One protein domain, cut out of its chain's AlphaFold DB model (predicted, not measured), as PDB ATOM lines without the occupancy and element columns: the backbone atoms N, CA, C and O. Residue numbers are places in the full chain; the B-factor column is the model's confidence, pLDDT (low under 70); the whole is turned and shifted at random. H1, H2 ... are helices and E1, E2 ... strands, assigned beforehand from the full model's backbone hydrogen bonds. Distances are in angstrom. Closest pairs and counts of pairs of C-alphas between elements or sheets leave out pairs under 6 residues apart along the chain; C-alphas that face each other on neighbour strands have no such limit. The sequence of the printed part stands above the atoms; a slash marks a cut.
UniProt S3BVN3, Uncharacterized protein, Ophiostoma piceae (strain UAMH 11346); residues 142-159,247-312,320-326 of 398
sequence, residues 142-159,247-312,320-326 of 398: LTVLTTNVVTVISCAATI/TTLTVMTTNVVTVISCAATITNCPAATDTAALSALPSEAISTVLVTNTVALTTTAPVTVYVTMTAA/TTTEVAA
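This is residues 142 to 159, 247 to 312 and 320 to 326 of the 398 residues of an uncharacterized protein of Ophiostoma piceae (strain UAMH 11346) (UniProt S3BVN3). The model is a long, thin, twisted ribbon of three strands, in which E1 and E2 run side by side and E3 lies along the last residues of E2. At the end of the ribbon where E2 ends, residues 263 to 285 make a small loop-rich head with the short helix H1; at the other end a thin tail with E4 makes the length greater still. The 91 printed residues hold four named strands and one named helix, along the chain E1, E2, H1, E3, E4, and the sheet is mixed, in the order E1, E2, E3. The class is mostly strand, and the whole is extended, a rod spanning 77 by 23 by 17 A with a radius of gyration of the C-alphas of 23.3 A.

E1, residues 142 to 154, is an edge strand and the parallel neighbour of E2, residues 247 to 262, with 14 degrees between their directions. C-alphas 142 and 249 face each other at 5.0 A, and C-alphas 153 and 260 at 4.7 A. N 144 and O 250 are within hydrogen-bond range at 3.0 A, as are N 258 and O 150 at 2.8 A. H1, residues 275 to 279, is on the sheet but only grazes it; its one O i to N i+4 pair is within hydrogen-bond range. E3, residues 286 to 293, is the other edge strand, antiparallel to the inner strand E2 at 159 degrees. C-alphas 260 and 288 face each other at 4.6 A, and N 287 and O 261 are within hydrogen-bond range at 2.8 A. Beyond E3, residues 302 to 303 pair antiparallel with residues 247 to 248 of E2. E4, residues 307 to 310, pairs with no named strand and is apart from E1, E2, E3 and H1; its residues 307 to 308 pair antiparallel with residues 320 to 321.

E1 begins at C-alpha 142, (127.815, 56.053, 399.481), and is 37.8 A long. E2, the longest strand with 16 residues, measures 48.1 A and ends at C-alpha 262, (114.221, 66.415, 361.562). H1 measures 6.2 A, E3 21.3 A and E4 9.4 A, the last ending at C-alpha 310, (129.759, 63.036, 425.431).

The C-alphas of Thr 267 and Ala 312 are the two farthest apart, at 78.4 A. Residues 160 to 246 are not printed, and C-alphas 159 and 247 are 53.7 A apart across this cut; residues 313 to 319 are not printed either, with 10.8 A from C-alpha 312 to C-alpha 320. The links E2 to H1 and E3 to E4 are long, with 12 and 13 residues. The mean pLDDT of the printed part is 75.5, and 24 residues are under 70, among them residues 302 to 312 and 320 to 326.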
ATOM      1  N   LEU A 142     128.919  55.205 399.920       74.75
ATOM      2  CA  LEU A 142     127.815  56.053 399.481       74.75
ATOM      3  C   LEU A 142     128.010  56.370 397.996       74.75
ATOM      4  O   LEU A 142     129.029  56.946 397.606       74.75
ATOM      5  N   THR A 143     127.046  55.984 397.163       79.69
ATOM      6  CA  THR A 143     127.048  56.313 395.733       79.69
ATOM      7  C   THR A 143     125.949  57.323 395.451       79.69
ATOM      8  O   THR A 143     124.769  57.018 395.607       79.69
ATOM      9  N   VAL A 144     126.335  58.524 395.026       78.62
ATOM     10  CA  VAL A 144     125.394  59.572 394.612       78.62
ATOM     11  C   VAL A 144     125.379  59.609 393.090       78.62
ATOM     12  O   VAL A 144     126.403  59.897 392.473       78.62
ATOM     13  N   LEU A 145     124.230  59.293 392.488       78.75
ATOM     14  CA  LEU A 145     124.021  59.384 391.045       78.75
ATOM     15  C   LEU A 145     123.222  60.645 390.732       78.75
ATOM     16  O   LEU A 145     122.058  60.756 391.113       78.75
ATOM     17  N   THR A 146     123.837  61.565 389.994       79.50
ATOM     18  CA  THR A 146     123.174  62.777 389.509       79.50
ATOM     19  C   THR A 146     123.019  62.692 387.998       79.50
ATOM     20  O   THR A 146     124.007  62.680 387.262       79.50
ATOM     21  N   THR A 147     121.778  62.650 387.520       76.06
ATOM     22  CA  THR A 147     121.449  62.648 386.091       76.06
ATOM     23  C   THR A 147     120.995  64.037 385.658       76.06
ATOM     24  O   THR A 147     119.973  64.518 386.144       76.06
ATOM     25  N   ASN A 148     121.710  64.661 384.723       77.94
ATOM     26  CA  ASN A 148     121.224  65.847 384.015       77.94
ATOM     27  C   ASN A 148     120.750  65.426 382.625       77.94
ATOM     28  O   ASN A 148     121.476  64.729 381.921       77.94
ATOM     29  N   VAL A 149     119.536  65.823 382.245       77.38
ATOM     30  CA  VAL A 149     118.975  65.533 380.921       77.38
ATOM     31  C   VAL A 149     118.822  66.846 380.172       77.38
ATOM     32  O   VAL A 149     118.070  67.719 380.601       77.38
ATOM     33  N   VAL A 150     119.531  66.980 379.056       80.69
ATOM     34  CA  VAL A 150     119.454  68.143 378.167       80.69
ATOM     35  C   VAL A 150     118.869  67.677 376.842       80.69
ATOM     36  O   VAL A 150     119.344  66.713 376.251       80.69
ATOM     37  N   THR A 151     117.827  68.346 376.359       75.88
ATOM     38  CA  THR A 151     117.284  68.072 375.023       75.88
ATOM     39  C   THR A 151     117.703  69.203 374.102       75.88
ATOM     40  O   THR A 151     117.378  70.358 374.361       75.88
ATOM     41  N   VAL A 152     118.444  68.875 373.048       81.38
ATOM     42  CA  VAL A 152     118.860  69.825 372.014       81.38
ATOM     43  C   VAL A 152     118.078  69.496 370.756       81.38
ATOM     44  O   VAL A 152     118.118  68.369 370.271       81.38
ATOM     45  N   ILE A 153     117.353  70.462 370.212       76.25
ATOM     46  CA  ILE A 153     116.653  70.274 368.942       76.25
ATOM     47  C   ILE A 153     117.483  70.972 367.873       76.25
ATOM     48  O   ILE A 153     117.720  72.175 367.957       76.25
ATOM     49  N   SER A 154     117.971  70.203 366.903       78.12
ATOM     50  CA  SER A 154     118.848  70.706 365.847       78.12
ATOM     51  C   SER A 154     118.369  70.237 364.485       78.12
ATOM     52  O   SER A 154     117.774  69.172 364.338       78.12
ATOM     53  N   CYS A 155     118.637  71.032 363.462       76.00
ATOM     54  CA  CYS A 155     118.237  70.717 362.104       76.00
ATOM     55  C   CYS A 155     119.343  69.995 361.352       76.00
ATOM     56  O   CYS A 155     120.526  70.246 361.573       76.00
ATOM     57  N   ALA A 156     118.960  69.129 360.413       73.06
ATOM     58  CA  ALA A 156     119.919  68.535 359.494       73.06
ATOM     59  C   ALA A 156     120.663  69.638 358.719       73.06
ATOM     60  O   ALA A 156     120.046  70.591 358.239       73.06
ATOM     61  N   ALA A 157     121.981  69.481 358.558       61.91
ATOM     62  CA  ALA A 157     122.859  70.464 357.911       61.91
ATOM     63  C   ALA A 157     122.482  70.781 356.447       61.91
ATOM     64  O   ALA A 157     122.967  71.751 355.873       61.91
ATOM     65  N   THR A 158     121.611  69.977 355.834       67.25
ATOM     66  CA  THR A 158     121.106  70.167 354.470       67.25
ATOM     67  C   THR A 158     119.879  71.080 354.385       67.25
ATOM     68  O   THR A 158     119.440  71.387 353.278       67.25
ATOM     69  N   ILE A 159     119.303  71.513 355.513       69.81
ATOM     70  CA  ILE A 159     118.130  72.397 355.525       69.81
ATOM     71  C   ILE A 159     118.601  73.852 355.470       69.81
ATOM     72  O   ILE A 159     119.022  74.433 356.466       69.81
ATOM     73  N   THR A 247     134.849  56.205 405.270       76.50
ATOM     74  CA  THR A 247     133.739  56.280 404.318       76.50
ATOM     75  C   THR A 247     134.252  56.815 402.980       76.50
ATOM     76  O   THR A 247     134.950  57.827 402.905       76.50
ATOM     77  N   THR A 248     133.957  56.093 401.895       76.75
ATOM     78  CA  THR A 248     134.303  56.524 400.533       76.75
ATOM     79  C   THR A 248     133.033  57.001 399.841       76.75
ATOM     80  O   THR A 248     132.120  56.211 399.594       76.75
ATOM     81  N   LEU A 249     132.973  58.297 399.529       77.50
ATOM     82  CA  LEU A 249     131.914  58.883 398.715       77.50
ATOM     83  C   LEU A 249     132.304  58.771 397.240       77.50
ATOM     84  O   LEU A 249     133.348  59.276 396.833       77.50
ATOM     85  N   THR A 250     131.460  58.121 396.444       79.25
ATOM     86  CA  THR A 250     131.591  58.108 394.983       79.25
ATOM     87  C   THR A 250     130.442  58.908 394.390       79.25
ATOM     88  O   THR A 250     129.282  58.505 394.489       79.25
ATOM     89  N   VAL A 251     130.747  60.047 393.770       78.81
ATOM     90  CA  VAL A 251     129.756  60.845 393.040       78.81
ATOM     91  C   VAL A 251     129.864  60.495 391.563       78.81
ATOM     92  O   VAL A 251     130.921  60.660 390.975       78.81
ATOM     93  N   MET A 252     128.791  60.011 390.946       78.19
ATOM     94  CA  MET A 252     128.723  59.800 389.499       78.19
ATOM     95  C   MET A 252     127.753  60.819 388.907       78.19
ATOM     96  O   MET A 252     126.577  60.842 389.260       78.19
ATOM     97  N   THR A 253     128.241  61.672 388.004       80.81
ATOM     98  CA  THR A 253     127.389  62.619 387.271       80.81
ATOM     99  C   THR A 253     127.243  62.154 385.831       80.81
ATOM    100  O   THR A 253     128.219  62.092 385.097       80.81
ATOM    101  N   THR A 254     126.034  61.839 385.390       81.88
ATOM    102  CA  THR A 254     125.776  61.440 383.999       81.88
ATOM    103  C   THR A 254     124.983  62.532 383.293       81.88
ATOM    104  O   THR A 254     123.964  62.977 383.827       81.88
ATOM    105  N   ASN A 255     125.427  62.963 382.109       79.50
ATOM    106  CA  ASN A 255     124.722  63.964 381.310       79.50
ATOM    107  C   ASN A 255     124.160  63.309 380.040       79.50
ATOM    108  O   ASN A 255     124.897  62.848 379.168       79.50
ATOM    109  N   VAL A 256     122.837  63.215 379.959       81.38
ATOM    110  CA  VAL A 256     122.147  62.630 378.810       81.38
ATOM    111  C   VAL A 256     121.713  63.770 377.904       81.38
ATOM    112  O   VAL A 256     120.819  64.534 378.262       81.38
ATOM    113  N   VAL A 257     122.330  63.869 376.724       83.81
ATOM    114  CA  VAL A 257     121.951  64.858 375.717       83.81
ATOM    115  C   VAL A 257     121.123  64.164 374.642       83.81
ATOM    116  O   VAL A 257     121.620  63.343 373.874       83.81
ATOM    117  N   THR A 258     119.834  64.471 374.582       83.69
ATOM    118  CA  THR A 258     118.967  63.955 373.517       83.69
ATOM    119  C   THR A 258     118.948  64.965 372.386       83.69
ATOM    120  O   THR A 258     118.456  66.076 372.579       83.69
ATOM    121  N   VAL A 259     119.480  64.598 371.220       84.12
ATOM    122  CA  VAL A 259     119.421  65.453 370.035       84.12
ATOM    123  C   VAL A 259     118.234  65.025 369.180       84.12
ATOM    124  O   VAL A 259     118.226  63.930 368.617       84.12
ATOM    125  N   ILE A 260     117.213  65.873 369.097       84.94
ATOM    126  CA  ILE A 260     116.062  65.641 368.223       84.94
ATOM    127  C   ILE A 260     116.313  66.401 366.931       84.94
ATOM    128  O   ILE A 260     116.482  67.620 366.940       84.94
ATOM    129  N   SER A 261     116.357  65.668 365.826       85.56
ATOM    130  CA  SER A 261     116.570  66.240 364.506       85.56
ATOM    131  C   SER A 261     115.495  65.807 363.535       85.56
ATOM    132  O   SER A 261     114.885  64.747 363.654       85.56
ATOM    133  N   CYS A 262     115.239  66.663 362.564       86.75
ATOM    134  CA  CYS A 262     114.221  66.415 361.562       86.75
ATOM    135  C   CYS A 262     114.827  65.606 360.430       86.75
ATOM    136  O   CYS A 262     115.980  65.836 360.048       86.75
ATOM    137  N   ALA A 263     114.056  64.670 359.882       84.56
ATOM    138  CA  ALA A 263     114.475  63.938 358.701       84.56
ATOM    139  C   ALA A 263     114.821  64.922 357.571       84.56
ATOM    140  O   ALA A 263     114.147  65.935 357.383       84.56
ATOM    141  N   ALA A 264     115.857  64.608 356.789       77.81
ATOM    142  CA  ALA A 264     116.335  65.475 355.708       77.81
ATOM    143  C   ALA A 264     115.275  65.754 354.620       77.81
ATOM    144  O   ALA A 264     115.436  66.673 353.821       77.81
ATOM    145  N   THR A 265     114.189  64.977 354.585       82.88
ATOM    146  CA  THR A 265     113.039  65.150 353.685       82.88
ATOM    147  C   THR A 265     112.063  66.244 354.136       82.88
ATOM    148  O   THR A 265     111.221  66.663 353.342       82.88
ATOM    149  N   ILE A 266     112.166  66.734 355.376       86.25
ATOM    150  CA  ILE A 266     111.325  67.809 355.910       86.25
ATOM    151  C   ILE A 266     111.994  69.152 355.614       86.25
ATOM    152  O   ILE A 266     112.907  69.579 356.310       86.25
ATOM    153  N   THR A 267     111.525  69.846 354.580       83.00
ATOM    154  CA  THR A 267     112.097  71.134 354.147       83.00
ATOM    155  C   THR A 267     111.811  72.297 355.095       83.00
ATOM    156  O   THR A 267     112.512  73.301 355.046       83.00
ATOM    157  N   ASN A 268     110.794  72.174 355.950       83.44
ATOM    158  CA  ASN A 268     110.400  73.192 356.923       83.44
ATOM    159  C   ASN A 268     110.281  72.547 358.291       83.44
ATOM    160  O   ASN A 268     109.172  72.289 358.763       83.44
ATOM    161  N   CYS A 269     111.419  72.235 358.907       83.62
ATOM    162  CA  CYS A 269     111.327  71.770 360.270       83.62
ATOM    163  C   CYS A 269     110.942  72.930 361.199       83.62
ATOM    164  O   CYS A 269     111.555  73.998 361.094       83.62
ATOM    165  N   PRO A 270     109.933  72.753 362.073       86.38
ATOM    166  CA  PRO A 270     109.566  73.770 363.043       86.38
ATOM    167  C   PRO A 270     110.769  74.183 363.887       86.38
ATOM    168  O   PRO A 270     111.688  73.393 364.122       86.38
ATOM    169  N   ALA A 271     110.762  75.433 364.347       80.00
ATOM    170  CA  ALA A 271     111.768  75.893 365.289       80.00
ATOM    171  C   ALA A 271     111.773  74.991 366.531       80.00
ATOM    172  O   ALA A 271     110.723  74.526 366.974       80.00
ATOM    173  N   ALA A 272     112.956  74.791 367.112       78.38
ATOM    174  CA  ALA A 272     113.158  74.022 368.340       78.38
ATOM    175  C   ALA A 272     112.204  74.419 369.481       78.38
ATOM    176  O   ALA A 272     111.838  73.599 370.317       78.38
ATOM    177  N   THR A 273     111.792  75.683 369.503       82.56
ATOM    178  CA  THR A 273     110.913  76.255 370.520       82.56
ATOM    179  C   THR A 273     109.442  75.863 370.356       82.56
ATOM    180  O   THR A 273     108.690  75.959 371.325       82.56
ATOM    181  N   ASP A 274     109.016  75.372 369.186       87.50
ATOM    182  CA  ASP A 274     107.628  74.974 368.924       87.50
ATOM    183  C   ASP A 274     107.427  73.461 369.112       87.50
ATOM    184  O   ASP A 274     107.361  72.659 368.174       87.50
ATOM    185  N   THR A 275     107.327  73.057 370.378       85.25
ATOM    186  CA  THR A 275     107.146  71.652 370.775       85.25
ATOM    187  C   THR A 275     105.820  71.060 370.287       85.25
ATOM    188  O   THR A 275     105.721  69.847 370.079       85.25
ATOM    189  N   ALA A 276     104.800  71.900 370.078       88.00
ATOM    190  CA  ALA A 276     103.503  71.473 369.562       88.00
ATOM    191  C   ALA A 276     103.604  71.094 368.080       88.00
ATOM    192  O   ALA A 276     103.110  70.035 367.683       88.00
ATOM    193  N   ALA A 277     104.308  71.901 367.283       88.06
ATOM    194  CA  ALA A 277     104.566  71.595 365.881       88.06
ATOM    195  C   ALA A 277     105.457  70.353 365.711       88.06
ATOM    196  O   ALA A 277     105.205  69.541 364.820       88.06
ATOM    197  N   LEU A 278     106.442  70.150 366.595       86.69
ATOM    198  CA  LEU A 278     107.258  68.928 366.609       86.69
ATOM    199  C   LEU A 278     106.428  67.677 366.926       86.69
ATOM    200  O   LEU A 278     106.623  66.643 366.295       86.69
ATOM    201  N   SER A 279     105.471  67.772 367.851       88.38
ATOM    202  CA  SER A 279     104.595  66.646 368.220       88.38
ATOM    203  C   SER A 279     103.558  66.304 367.141       88.38
ATOM    204  O   SER A 279     103.012  65.204 367.141       88.38
ATOM    205  N   ALA A 280     103.275  67.241 366.231       92.50
ATOM    206  CA  ALA A 280     102.370  67.035 365.102       92.50
ATOM    207  C   ALA A 280     103.044  66.343 363.903       92.50
ATOM    208  O   ALA A 280     102.350  65.909 362.981       92.50
ATOM    209  N   LEU A 281     104.378  66.238 363.895       88.56
ATOM    210  CA  LEU A 281     105.098  65.516 362.853       88.56
ATOM    211  C   LEU A 281     104.905  63.999 363.028       88.56
ATOM    212  O   LEU A 281     104.947  63.491 364.151       88.56
ATOM    213  N   PRO A 282     104.713  63.243 361.932       91.50
ATOM    214  CA  PRO A 282     104.680  61.789 362.008       91.50
ATOM    215  C   PRO A 282     106.023  61.269 362.534       91.50
ATOM    216  O   PRO A 282     107.072  61.835 362.240       91.50
ATOM    217  N   SER A 283     106.006  60.165 363.285       87.94
ATOM    218  CA  SER A 283     107.225  59.592 363.887       87.94
ATOM    219  C   SER A 283     108.333  59.271 362.870       87.94
ATOM    220  O   SER A 283     109.506  59.345 363.208       87.94
ATOM    221  N   GLU A 284     107.977  59.011 361.608       88.56
ATOM    222  CA  GLU A 284     108.922  58.796 360.500       88.56
ATOM    223  C   GLU A 284     109.702  60.063 360.098       88.56
ATOM    224  O   GLU A 284     110.763  59.977 359.481       88.56
ATOM    225  N   ALA A 285     109.193  61.249 360.443       87.88
ATOM    226  CA  ALA A 285     109.817  62.539 360.157       87.88
ATOM    227  C   ALA A 285     110.770  63.014 361.267       87.88
ATOM    228  O   ALA A 285     111.487  64.002 361.077       87.88
ATOM    229  N   ILE A 286     110.788  62.326 362.413       88.56
ATOM    230  CA  ILE A 286     111.590  62.689 363.581       88.56
ATOM    231  C   ILE A 286     112.707  61.660 363.747       88.56
ATOM    232  O   ILE A 286     112.467  60.496 364.052       88.56
ATOM    233  N   SER A 287     113.948  62.108 363.584       86.56
ATOM    234  CA  SER A 287     115.138  61.320 363.880       86.56
ATOM    235  C   SER A 287     115.679  61.736 365.244       86.56
ATOM    236  O   SER A 287     116.265  62.812 365.407       86.56
ATOM    237  N   THR A 288     115.457  60.893 366.248       85.50
ATOM    238  CA  THR A 288     116.032  61.085 367.579       85.50
ATOM    239  C   THR A 288     117.382  60.381 367.651       85.50
ATOM    240  O   THR A 288     117.487  59.163 367.514       85.50
ATOM    241  N   VAL A 289     118.440  61.156 367.873       82.62
ATOM    242  CA  VAL A 289     119.769  60.622 368.162       82.62
ATOM    243  C   VAL A 289     120.014  60.822 369.649       82.62
ATOM    244  O   VAL A 289     120.206  61.939 370.131       82.62
ATOM    245  N   LEU A 290     119.971  59.722 370.400       80.56
ATOM    246  CA  LEU A 290     120.311  59.741 371.815       80.56
ATOM    247  C   LEU A 290     121.837  59.754 371.956       80.56
ATOM    248  O   LEU A 290     122.499  58.764 371.647       80.56
ATOM    249  N   VAL A 291     122.390  60.869 372.435       81.94
ATOM    250  CA  VAL A 291     123.817  60.997 372.734       81.94
ATOM    251  C   VAL A 291     123.996  60.915 374.246       81.94
ATOM    252  O   VAL A 291     123.844  61.885 374.989       81.94
ATOM    253  N   THR A 292     124.310  59.720 374.736       80.88
ATOM    254  CA  THR A 292     124.618  59.526 376.155       80.88
ATOM    255  C   THR A 292     126.080  59.876 376.407       80.88
ATOM    256  O   THR A 292     126.968  59.118 376.019       80.88
ATOM    257  N   ASN A 293     126.342  61.005 377.074       76.38
ATOM    258  CA  ASN A 293     127.693  61.370 377.484       76.38
ATOM    259  C   ASN A 293     127.895  61.048 378.972       76.38
ATOM    260  O   ASN A 293     127.420  61.738 379.879       76.38
ATOM    261  N   THR A 294     128.582  59.938 379.231       72.56
ATOM    262  CA  THR A 294     128.826  59.467 380.597       72.56
ATOM    263  C   THR A 294     130.150  60.037 381.084       72.56
ATOM    264  O   THR A 294     131.205  59.469 380.817       72.56
ATOM    265  N   VAL A 295     130.108  61.157 381.809       72.25
ATOM    266  CA  VAL A 295     131.314  61.741 382.408       72.25
ATOM    267  C   VAL A 295     131.469  61.215 383.835       72.25
ATOM    268  O   VAL A 295     130.912  61.749 384.787       72.25
ATOM    269  N   ALA A 296     132.215  60.127 384.009       66.94
ATOM    270  CA  ALA A 296     132.470  59.564 385.334       66.94
ATOM    271  C   ALA A 296     133.498  60.415 386.110       66.94
ATOM    272  O   ALA A 296     134.688  60.100 386.134       66.94
ATOM    273  N   LEU A 297     133.050  61.496 386.760       71.31
ATOM    274  CA  LEU A 297     133.893  62.263 387.684       71.31
ATOM    275  C   LEU A 297     134.014  61.522 389.012       71.31
ATOM    276  O   LEU A 297     133.204  61.707 389.911       71.31
ATOM    277  N   THR A 298     135.044  60.693 389.153       69.12
ATOM    278  CA  THR A 298     135.293  59.984 390.413       69.12
ATOM    279  C   THR A 298     136.075  60.890 391.361       69.12
ATOM    280  O   THR A 298     137.302  60.868 391.378       69.12
ATOM    281  N   THR A 299     135.378  61.702 392.156       73.69
ATOM    282  CA  THR A 299     136.015  62.451 393.250       73.69
ATOM    283  C   THR A 299     135.986  61.611 394.516       73.69
ATOM    284  O   THR A 299     134.954  61.502 395.172       73.69
ATOM    285  N   THR A 300     137.128  61.034 394.883       68.25
ATOM    286  CA  THR A 300     137.328  60.421 396.201       68.25
ATOM    287  C   THR A 300     137.818  61.486 397.174       68.25
ATOM    288  O   THR A 300     139.020  61.741 397.268       68.25
ATOM    289  N   ALA A 301     136.894  62.124 397.888       71.31
ATOM    290  CA  ALA A 301     137.242  62.943 399.043       71.31
ATOM    291  C   ALA A 301     137.164  62.072 400.309       71.31
ATOM    292  O   ALA A 301     136.141  61.416 400.516       71.31
ATOM    293  N   PRO A 302     138.211  62.028 401.153       68.06
ATOM    294  CA  PRO A 302     138.108  61.381 402.453       68.06
ATOM    295  C   PRO A 302     137.117  62.170 403.315       68.06
ATOM    296  O   PRO A 302     137.323  63.356 403.580       68.06
ATOM    297  N   VAL A 303     136.033  61.524 403.740       69.50
ATOM    298  CA  VAL A 303     135.080  62.123 404.677       69.50
ATOM    299  C   VAL A 303     135.520  61.747 406.087       69.50
ATOM    300  O   VAL A 303     135.432  60.593 406.498       69.50
ATOM    301  N   THR A 304     136.029  62.721 406.838       67.12
ATOM    302  CA  THR A 304     136.377  62.516 408.249       67.12
ATOM    303  C   THR A 304     135.130  62.708 409.103       67.12
ATOM    304  O   THR A 304     134.726  63.838 409.369       67.12
ATOM    305  N   VAL A 305     134.512  61.612 409.544       64.19
ATOM    306  CA  VAL A 305     133.383  61.661 410.484       64.19
ATOM    307  C   VAL A 305     133.925  61.761 411.911       64.19
ATOM    308  O   VAL A 305     134.593  60.849 412.398       64.19
ATOM    309  N   TYR A 306     133.643  62.867 412.601       60.81
ATOM    310  CA  TYR A 306     134.006  63.039 414.009       60.81
ATOM    311  C   TYR A 306     132.873  62.542 414.910       60.81
ATOM    312  O   TYR A 306     131.867  63.220 415.101       60.81
ATOM    313  N   VAL A 307     133.036  61.367 415.515       62.19
ATOM    314  CA  VAL A 307     132.100  60.889 416.543       62.19
ATOM    315  C   VAL A 307     132.504  61.470 417.896       62.19
ATOM    316  O   VAL A 307     133.465  61.023 418.522       62.19
ATOM    317  N   THR A 308     131.771  62.472 418.373       59.41
ATOM    318  CA  THR A 308     131.942  63.008 419.728       59.41
ATOM    319  C   THR A 308     131.091  62.218 420.717       59.41
ATOM    320  O   THR A 308     129.877  62.388 420.785       59.41
ATOM    321  N   MET A 309     131.720  61.361 421.521       58.81
ATOM    322  CA  MET A 309     131.042  60.733 422.655       58.81
ATOM    323  C   MET A 309     131.060  61.675 423.860       58.81
ATOM    324  O   MET A 309     132.100  61.872 424.487       58.81
ATOM    325  N   THR A 310     129.906  62.245 424.205       63.69
ATOM    326  CA  THR A 310     129.759  63.036 425.431       63.69
ATOM    327  C   THR A 310     129.359  62.108 426.572       63.69
ATOM    328  O   THR A 310     128.255  61.569 426.598       63.69
ATOM    329  N   ALA A 311     130.256  61.909 427.537       52.72
ATOM    330  CA  ALA A 311     129.945  61.144 428.738       52.72
ATOM    331  C   ALA A 311     128.943  61.925 429.608       52.72
ATOM    332  O   ALA A 311     129.302  62.901 430.265       52.72
ATOM    333  N   ALA A 312     127.680  61.499 429.622       50.16
ATOM    334  CA  ALA A 312     126.718  61.974 430.606       50.16
ATOM    335  C   ALA A 312     127.058  61.344 431.967       50.16
ATOM    336  O   ALA A 312     127.177  60.124 432.076       50.16
ATOM    337  N   THR A 320     126.269  60.674 420.769       51.66
ATOM    338  CA  THR A 320     125.716  61.660 419.834       51.66
ATOM    339  C   THR A 320     126.642  61.755 418.630       51.66
ATOM    340  O   THR A 320     127.748  62.285 418.724       51.66
ATOM    341  N   THR A 321     126.209  61.225 417.489       48.00
ATOM    342  CA  THR A 321     126.953  61.322 416.229       48.00
ATOM    343  C   THR A 321     126.725  62.709 415.629       48.00
ATOM    344  O   THR A 321     125.596  63.043 415.278       48.00
ATOM    345  N   THR A 322     127.777  63.526 415.532       50.06
ATOM    346  CA  THR A 322     127.728  64.819 414.831       50.06
ATOM    347  C   THR A 322     128.516  64.678 413.536       50.06
ATOM    348  O   THR A 322     129.744  64.648 413.558       50.06
ATOM    349  N   GLU A 323     127.834  64.560 412.401       45.00
ATOM    350  CA  GLU A 323     128.509  64.587 411.104       45.00
ATOM    351  C   GLU A 323     128.962  66.019 410.809       45.00
ATOM    352  O   GLU A 323     128.152  66.922 410.609       45.00
ATOM    353  N   VAL A 324     130.275  66.241 410.815       42.62
ATOM    354  CA  VAL A 324     130.873  67.492 410.350       42.62
ATOM    355  C   VAL A 324     131.409  67.219 408.955       42.62
ATOM    356  O   VAL A 324     132.436  66.559 408.806       42.62
ATOM    357  N   ALA A 325     130.709  67.695 407.925       45.94
ATOM    358  CA  ALA A 325     131.236  67.668 406.567       45.94
ATOM    359  C   ALA A 325     132.544  68.472 406.548       45.94
ATOM    360  O   ALA A 325     132.548  69.674 406.824       45.94
ATOM    361  N   ALA A 326     133.669  67.804 406.275       45.84
ATOM    362  CA  ALA A 326     134.939  68.483 406.075       45.84
ATOM    363  C   ALA A 326     134.745  69.526 404.967       45.84
ATOM    364  O   ALA A 326     134.272  69.190 403.881       45.84
TER     365      ALA A 326